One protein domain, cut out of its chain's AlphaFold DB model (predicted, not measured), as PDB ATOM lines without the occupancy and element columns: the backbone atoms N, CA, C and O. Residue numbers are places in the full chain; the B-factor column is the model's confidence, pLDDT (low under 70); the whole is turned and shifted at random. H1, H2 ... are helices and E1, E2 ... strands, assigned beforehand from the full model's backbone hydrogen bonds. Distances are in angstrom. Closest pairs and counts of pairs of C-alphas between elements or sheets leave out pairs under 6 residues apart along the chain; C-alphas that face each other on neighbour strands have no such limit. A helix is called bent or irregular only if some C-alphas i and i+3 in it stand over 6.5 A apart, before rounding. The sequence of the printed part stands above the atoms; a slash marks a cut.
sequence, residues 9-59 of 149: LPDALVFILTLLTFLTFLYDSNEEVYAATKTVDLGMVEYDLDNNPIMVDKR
ATOM      1  N   LEU A   9     -53.306 -49.695  12.553       65.50
ATOM      2  CA  LEU A   9     -54.133 -48.786  11.741       65.50
ATOM      3  C   LEU A   9     -54.604 -47.513  12.495       65.50
ATOM      4  O   LEU A   9     -54.487 -46.427  11.926       65.50
ATOM      5  N   PRO A  10     -55.074 -47.588  13.759       72.06
ATOM      6  CA  PRO A  10     -55.377 -46.401  14.564       72.06
ATOM      7  C   PRO A  10     -54.161 -45.515  14.861       72.06
ATOM      8  O   PRO A  10     -54.299 -44.297  14.834       72.06
ATOM      9  N   ASP A  11     -52.973 -46.079  15.079       76.56
ATOM     10  CA  ASP A  11     -51.760 -45.306  15.386       76.56
ATOM     11  C   ASP A  11     -51.282 -44.523  14.158       76.56
ATOM     12  O   ASP A  11     -50.869 -43.366  14.266       76.56
ATOM     13  N   ALA A  12     -51.400 -45.125  12.970       82.81
ATOM     14  CA  ALA A  12     -51.114 -44.452  11.708       82.81
ATOM     15  C   ALA A  12     -52.122 -43.327  11.420       82.81
ATOM     16  O   ALA A  12     -51.726 -42.248  10.983       82.81
ATOM     17  N   LEU A  13     -53.412 -43.545  11.696       84.69
ATOM     18  CA  LEU A  13     -54.442 -42.517  11.524       84.69
ATOM     19  C   LEU A  13     -54.263 -41.352  12.495       84.69
ATOM     20  O   LEU A  13     -54.359 -40.204  12.072       84.69
ATOM     21  N   VAL A  14     -53.955 -41.633  13.765       86.12
ATOM     22  CA  VAL A  14     -53.619 -40.589  14.740       86.12
ATOM     23  C   VAL A  14     -52.414 -39.808  14.235       86.12
ATOM     24  O   VAL A  14     -52.510 -38.597  14.125       86.12
ATOM     25  N   PHE A  15     -51.337 -40.474  13.814       85.81
ATOM     26  CA  PHE A  15     -50.149 -39.804  13.283       85.81
ATOM     27  C   PHE A  15     -50.449 -38.907  12.071       85.81
ATOM     28  O   PHE A  15     -50.002 -37.761  12.027       85.81
ATOM     29  N   ILE A  16     -51.246 -39.389  11.115       89.12
ATOM     30  CA  ILE A  16     -51.657 -38.612   9.938       89.12
ATOM     31  C   ILE A  16     -52.498 -37.400  10.351       89.12
ATOM     32  O   ILE A  16     -52.258 -36.304   9.852       89.12
ATOM     33  N   LEU A  17     -53.446 -37.559  11.277       87.31
ATOM     34  CA  LEU A  17     -54.272 -36.456  11.774       87.31
ATOM     35  C   LEU A  17     -53.437 -35.422  12.545       87.31
ATOM     36  O   LEU A  17     -53.646 -34.218  12.376       87.31
ATOM     37  N   THR A  18     -52.450 -35.854  13.332       88.25
ATOM     38  CA  THR A  18     -51.529 -34.948  14.034       88.25
ATOM     39  C   THR A  18     -50.642 -34.180  13.053       88.25
ATOM     40  O   THR A  18     -50.430 -32.983  13.216       88.25
ATOM     41  N   LEU A  19     -50.155 -34.836  11.995       90.44
ATOM     42  CA  LEU A  19     -49.394 -34.158  10.945       90.44
ATOM     43  C   LEU A  19     -50.260 -33.174  10.161       90.44
ATOM     44  O   LEU A  19     -49.816 -32.061   9.899       90.44
ATOM     45  N   LEU A  20     -51.492 -33.557   9.815       88.62
ATOM     46  CA  LEU A  20     -52.410 -32.701   9.069       88.62
ATOM     47  C   LEU A  20     -52.760 -31.445   9.872       88.62
ATOM     48  O   LEU A  20     -52.683 -30.351   9.333       88.62
ATOM     49  N   THR A  21     -53.065 -31.596  11.164       84.50
ATOM     50  CA  THR A  21     -53.358 -30.465  12.062       84.50
ATOM     51  C   THR A  21     -52.150 -29.548  12.262       84.50
ATOM     52  O   THR A  21     -52.301 -28.328  12.297       84.50
ATOM     53  N   PHE A  22     -50.939 -30.106  12.334       83.50
ATOM     54  CA  PHE A  22     -49.700 -29.329  12.391       83.50
ATOM     55  C   PHE A  22     -49.425 -28.573  11.080       83.50
ATOM     56  O   PHE A  22     -49.084 -27.394  11.108       83.50
ATOM     57  N   LEU A  23     -49.632 -29.217   9.928       81.69
ATOM     58  CA  LEU A  23     -49.531 -28.591   8.605       81.69
ATOM     59  C   LEU A  23     -50.561 -27.476   8.421       81.69
ATOM     60  O   LEU A  23     -50.197 -26.400   7.958       81.69
ATOM     61  N   THR A  24     -51.817 -27.697   8.817       75.69
ATOM     62  CA  THR A  24     -52.843 -26.650   8.760       75.69
ATOM     63  C   THR A  24     -52.508 -25.509   9.704       75.69
ATOM     64  O   THR A  24     -52.655 -24.368   9.309       75.69
ATOM     65  N   PHE A  25     -51.972 -25.770  10.900       74.25
ATOM     66  CA  PHE A  25     -51.539 -24.709  11.815       74.25
ATOM     67  C   PHE A  25     -50.381 -23.877  11.241       74.25
ATOM     68  O   PHE A  25     -50.397 -22.654  11.331       74.25
ATOM     69  N   LEU A  26     -49.406 -24.520  10.589       67.56
ATOM     70  CA  LEU A  26     -48.317 -23.831   9.889       67.56
ATOM     71  C   LEU A  26     -48.791 -23.026   8.666       67.56
ATOM     72  O   LEU A  26     -48.130 -22.064   8.278       67.56
ATOM     73  N   TYR A  27     -49.906 -23.423   8.050       65.19
ATOM     74  CA  TYR A  27     -50.447 -22.776   6.853       65.19
ATOM     75  C   TYR A  27     -51.470 -21.671   7.181       65.19
ATOM     76  O   TYR A  27     -51.447 -20.618   6.546       65.19
ATOM     77  N   ASP A  28     -52.311 -21.873   8.202       62.94
ATOM     78  CA  ASP A  28     -53.370 -20.949   8.643       62.94
ATOM     79  C   ASP A  28     -52.872 -19.850   9.598       62.94
ATOM     80  O   ASP A  28     -53.555 -18.841   9.768       62.94
ATOM     81  N   SER A  29     -51.679 -19.971  10.197       57.09
ATOM     82  CA  SER A  29     -51.117 -18.972  11.135       57.09
ATOM     83  C   SER A  29     -50.649 -17.661  10.473       57.09
ATOM     84  O   SER A  29     -49.896 -16.885  11.062       57.09
ATOM     85  N   ASN A  30     -51.076 -17.391   9.247       59.50
ATOM     86  CA  ASN A  30     -50.464 -16.377   8.405       59.50
ATOM     87  C   ASN A  30     -51.457 -15.270   8.023       59.50
ATOM     88  O   ASN A  30     -51.319 -14.676   6.959       59.50
ATOM     89  N   GLU A  31     -52.441 -14.954   8.878       64.69
ATOM     90  CA  GLU A  31     -53.303 -13.763   8.726       64.69
ATOM     91  C   GLU A  31     -52.457 -12.499   8.484       64.69
ATOM     92  O   GLU A  31     -52.783 -11.682   7.626       64.69
ATOM     93  N   GLU A  32     -51.312 -12.391   9.162       59.97
ATOM     94  CA  GLU A  32     -50.319 -11.334   8.966       59.97
ATOM     95  C   GLU A  32     -49.699 -11.363   7.557       59.97
ATOM     96  O   GLU A  32     -49.562 -10.318   6.924       59.97
ATOM     97  N   VAL A  33     -49.405 -12.550   7.011       62.38
ATOM     98  CA  VAL A  33     -48.902 -12.714   5.635       62.38
ATOM     99  C   VAL A  33     -49.996 -12.418   4.618       62.38
ATOM    100  O   VAL A  33     -49.691 -11.829   3.590       62.38
ATOM    101  N   TYR A  34     -51.259 -12.769   4.887       59.78
ATOM    102  CA  TYR A  34     -52.405 -12.437   4.032       59.78
ATOM    103  C   TYR A  34     -52.714 -10.935   4.057       59.78
ATOM    104  O   TYR A  34     -53.005 -10.345   3.020       59.78
ATOM    105  N   ALA A  35     -52.595 -10.276   5.213       64.19
ATOM    106  CA  ALA A  35     -52.711  -8.824   5.329       64.19
ATOM    107  C   ALA A  35     -51.543  -8.106   4.628       64.19
ATOM    108  O   ALA A  35     -51.763  -7.126   3.906       64.19
ATOM    109  N   ALA A  36     -50.316  -8.616   4.773       59.25
ATOM    110  CA  ALA A  36     -49.133  -8.121   4.074       59.25
ATOM    111  C   ALA A  36     -49.232  -8.340   2.555       59.25
ATOM    112  O   ALA A  36     -48.999  -7.418   1.783       59.25
ATOM    113  N   THR A  37     -49.663  -9.519   2.097       57.84
ATOM    114  CA  THR A  37     -49.865  -9.777   0.662       57.84
ATOM    115  C   THR A  37     -51.021  -8.969   0.116       57.84
ATOM    116  O   THR A  37     -50.850  -8.355  -0.919       57.84
ATOM    117  N   LYS A  38     -52.151  -8.840   0.816       60.66
ATOM    118  CA  LYS A  38     -53.265  -7.988   0.373       60.66
ATOM    119  C   LYS A  38     -52.868  -6.513   0.270       60.66
ATOM    120  O   LYS A  38     -53.359  -5.829  -0.615       60.66
ATOM    121  N   THR A  39     -51.984  -6.009   1.133       55.19
ATOM    122  CA  THR A  39     -51.469  -4.626   1.041       55.19
ATOM    123  C   THR A  39     -50.420  -4.445  -0.062       55.19
ATOM    124  O   THR A  39     -50.412  -3.395  -0.707       55.19
ATOM    125  N   VAL A  40     -49.603  -5.466  -0.339       55.53
ATOM    126  CA  VAL A  40     -48.701  -5.524  -1.507       55.53
ATOM    127  C   VAL A  40     -49.490  -5.634  -2.823       55.53
ATOM    128  O   VAL A  40     -49.201  -4.907  -3.764       55.53
ATOM    129  N   ASP A  41     -50.530  -6.470  -2.877       56.69
ATOM    130  CA  ASP A  41     -51.387  -6.729  -4.050       56.69
ATOM    131  C   ASP A  41     -52.338  -5.547  -4.333       56.69
ATOM    132  O   ASP A  41     -52.685  -5.255  -5.474       56.69
ATOM    133  N   LEU A  42     -52.676  -4.772  -3.291       60.09
ATOM    134  CA  LEU A  42     -53.267  -3.430  -3.399       60.09
ATOM    135  C   LEU A  42     -52.252  -2.356  -3.850       60.09
ATOM    136  O   LEU A  42     -52.612  -1.179  -3.912       60.09
ATOM    137  N   GLY A  43     -50.999  -2.727  -4.137       58.81
ATOM    138  CA  GLY A  43     -49.950  -1.831  -4.630       58.81
ATOM    139  C   GLY A  43     -49.515  -0.764  -3.625       58.81
ATOM    140  O   GLY A  43     -49.020   0.285  -4.026       58.81
ATOM    141  N   MET A  44     -49.743  -0.976  -2.322       60.09
ATOM    142  CA  MET A  44     -49.444   0.026  -1.289       60.09
ATOM    143  C   MET A  44     -48.030  -0.099  -0.713       60.09
ATOM    144  O   MET A  44     -47.559   0.849  -0.080       60.09
ATOM    145  N   VAL A  45     -47.356  -1.234  -0.932       66.88
ATOM    146  CA  VAL A  45     -45.994  -1.519  -0.457       66.88
ATOM    147  C   VAL A  45     -45.173  -2.151  -1.585       66.88
ATOM    148  O   VAL A  45     -45.515  -3.223  -2.075       66.88
ATOM    149  N   GLU A  46     -44.092  -1.487  -1.983       76.38
ATOM    150  CA  GLU A  46     -43.060  -1.961  -2.915       76.38
ATOM    151  C   GLU A  46     -41.789  -2.317  -2.142       76.38
ATOM    152  O   GLU A  46     -41.594  -1.841  -1.031       76.38
ATOM    153  N   TYR A  47     -40.907  -3.132  -2.712       79.56
ATOM    154  CA  TYR A  47     -39.604  -3.435  -2.116       79.56
ATOM    155  C   TYR A  47     -38.491  -2.780  -2.939       79.56
ATOM    156  O   TYR A  47     -38.540  -2.813  -4.171       79.56
ATOM    157  N   ASP A  48     -37.499  -2.174  -2.278       79.00
ATOM    158  CA  ASP A  48     -36.263  -1.753  -2.953       79.00
ATOM    159  C   ASP A  48     -35.364  -2.956  -3.289       79.00
ATOM    160  O   ASP A  48     -35.671  -4.110  -2.988       79.00
ATOM    161  N   LEU A  49     -34.226  -2.685  -3.933       85.81
ATOM    162  CA  LEU A  49     -33.225  -3.703  -4.266       85.81
ATOM    163  C   LEU A  49     -32.629  -4.395  -3.026       85.81
ATOM    164  O   LEU A  49     -32.134  -5.512  -3.148       85.81
ATOM    165  N   ASP A  50     -32.707  -3.757  -1.855       89.81
ATOM    166  CA  ASP A  50     -32.217  -4.276  -0.576       89.81
ATOM    167  C   ASP A  50     -33.319  -5.003   0.219       89.81
ATOM    168  O   ASP A  50     -33.104  -5.409   1.362       89.81
ATOM    169  N   ASN A  51     -34.489  -5.224  -0.395       79.31
ATOM    170  CA  ASN A  51     -35.640  -5.904   0.195       79.31
ATOM    171  C   ASN A  51     -36.253  -5.161   1.403       79.31
ATOM    172  O   ASN A  51     -36.875  -5.781   2.273       79.31
ATOM    173  N   ASN A  52     -36.129  -3.832   1.448       83.94
ATOM    174  CA  ASN A  52     -36.820  -2.994   2.422       83.94
ATOM    175  C   ASN A  52     -38.220  -2.619   1.908       83.94
ATOM    176  O   ASN A  52     -38.356  -2.218   0.750       83.94
ATOM    177  N   PRO A  53     -39.260  -2.670   2.758       78.50
ATOM    178  CA  PRO A  53     -40.602  -2.256   2.371       78.50
ATOM    179  C   PRO A  53     -40.702  -0.724   2.252       78.50
ATOM    180  O   PRO A  53     -40.457   0.019   3.203       78.50
ATOM    181  N   ILE A  54     -41.126  -0.250   1.086       73.00
ATOM    182  CA  ILE A  54     -41.404   1.141   0.734       73.00
ATOM    183  C   ILE A  54     -42.912   1.304   0.563       73.00
ATOM    184  O   ILE A  54     -43.534   0.646  -0.260       73.00
ATOM    185  N   MET A  55     -43.521   2.233   1.294       69.38
ATOM    186  CA  MET A  55     -44.934   2.560   1.102       69.38
ATOM    187  C   MET A  55     -45.105   3.413  -0.171       69.38
ATOM    188  O   MET A  55     -44.595   4.534  -0.237       69.38
ATOM    189  N   VAL A  56     -45.811   2.891  -1.178       65.81
ATOM    190  CA  VAL A  56     -46.023   3.539  -2.493       65.81
ATOM    191  C   VAL A  56     -46.883   4.790  -2.348       65.81
ATOM    192  O   VAL A  56     -46.638   5.838  -2.956       65.81
ATOM    193  N   ASP A  57     -47.873   4.705  -1.464       62.03
ATOM    194  CA  ASP A  57     -48.828   5.769  -1.237       62.03
ATOM    195  C   ASP A  57     -48.234   6.788  -0.258       62.03
ATOM    196  O   ASP A  57     -48.379   6.704   0.966       62.03
ATOM    197  N   LYS A  58     -47.528   7.781  -0.811       61.88
ATOM    198  CA  LYS A  58     -47.041   8.965  -0.088       61.88
ATOM    199  C   LYS A  58     -48.230   9.826   0.340       61.88
ATOM    200  O   LYS A  58     -48.392  10.957  -0.132       61.88
ATOM    201  N   ARG A  59     -49.075   9.333   1.252       63.47
ATOM    202  CA  ARG A  59     -49.993  10.200   1.999       63.47
ATOM    203  C   ARG A  59     -49.110  11.282   2.590       63.47
ATOM    204  O   ARG A  59     -48.202  10.973   3.355       63.47
TER     205      ARG A  59
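What this domain is: This is residues 9 to 59 of the 149 residues of an uncharacterized protein of Ensete ventricosum (UniProt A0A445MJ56). This is a long thin rod: the long helix H1 stretches out alone to make much of its length, the shorter helix H2 follows beyond its end on a slant, and at the far end a small hairpin of two short strands, E1 and E2, is turned across the long axis. Residues 9 to 35, which hold H1 and residues 31 to 35 of H2, stand free; nothing folds back along them. The printed part has 51 residues, with two named helices and then two named strands in the order H1, H2, E1, E2; the sheet has the order E1 - E2 and is antiparallel, and the class is mostly helix. The whole is extended, with a radius of gyration of the C-alphas of 18.5 A, and the C-alphas span 59 by 21 by 11 A along their three main axes.

How they stand to each other: Look first at the small sheet, where strand E1, residues 45 to 47, and strand E2, residues 53 to 55, are antiparallel neighbours and form a hairpin. Their N-to-C directions stand at 140 degrees. You will find C-alphas 46 and 54 facing each other at 5.1 A, and C-alphas 45 and 55 at 4.5 A. Between the strands, N 46 and O 54 are 2.8 A apart and N 54 and O 46 are 2.7 A apart, both within hydrogen-bond range. Now step back to helix H2, residues 31 to 41. Its closest C-alpha pair with E1 is that of Thr 39 and Val 45, at 6.5 A, one of 2 pairs within 8 A; the two centres are 11.8 A apart. Residues 36 to 40 of H2 make its pairs of C-alphas within 10 A of the sheet, 7 with E1 and 3 with E2. H2 and E2 are apart. Farther out is helix H1, residues 9 to 28, and H1 and H2 meet only through their link. H1 is apart from E1 and from E2. In both H1 and H2, every O i to N i+4 pair is within hydrogen-bond range.

Where its parts are: Start at the sheet and find C-alpha 45 at (-45.994, -1.519, -0.457), where E1 begins; the strand runs 6.9 A from Val 45 to Tyr 47. Beyond the turn, E2 runs 6.6 A from Pro 53 to Met 55, and its last C-alpha is at (-44.934, 2.560, 1.102). Before the sheet, H2 runs from Glu 31 to Asp 41, 14.7 A from first to last C-alpha. For H1, find C-alpha 9 at (-54.133, -48.786, 11.741); from there the helix runs 28.0 A to C-alpha 28 at (-53.370, -20.949, 8.643). Watch y as you read these 20 residues, since the N-to-C direction of H1 is (0.10, 0.98, -0.19). Neither helix is bent.

The domain as a whole: The two C-alphas farthest apart are those of Leu 9 and Arg 59, the first and last printed residues, at 59.9 A. The printed part runs from residue 9 to residue 59 without a cut, within a full chain of 149 residues. Three links join the elements and each is tight: 2 residues from H1 to H2, 3 from H2 to E1, and 5 from E1 to E2. Read the B-factor column for the model's own confidence: the mean pLDDT of the printed part is 71.7, and 26 residues are under 70, namely residue 9, residues 26 to 45 and residues 55 to 59. The mean is 80 in H1 and 60 in H2, and 74 in each strand.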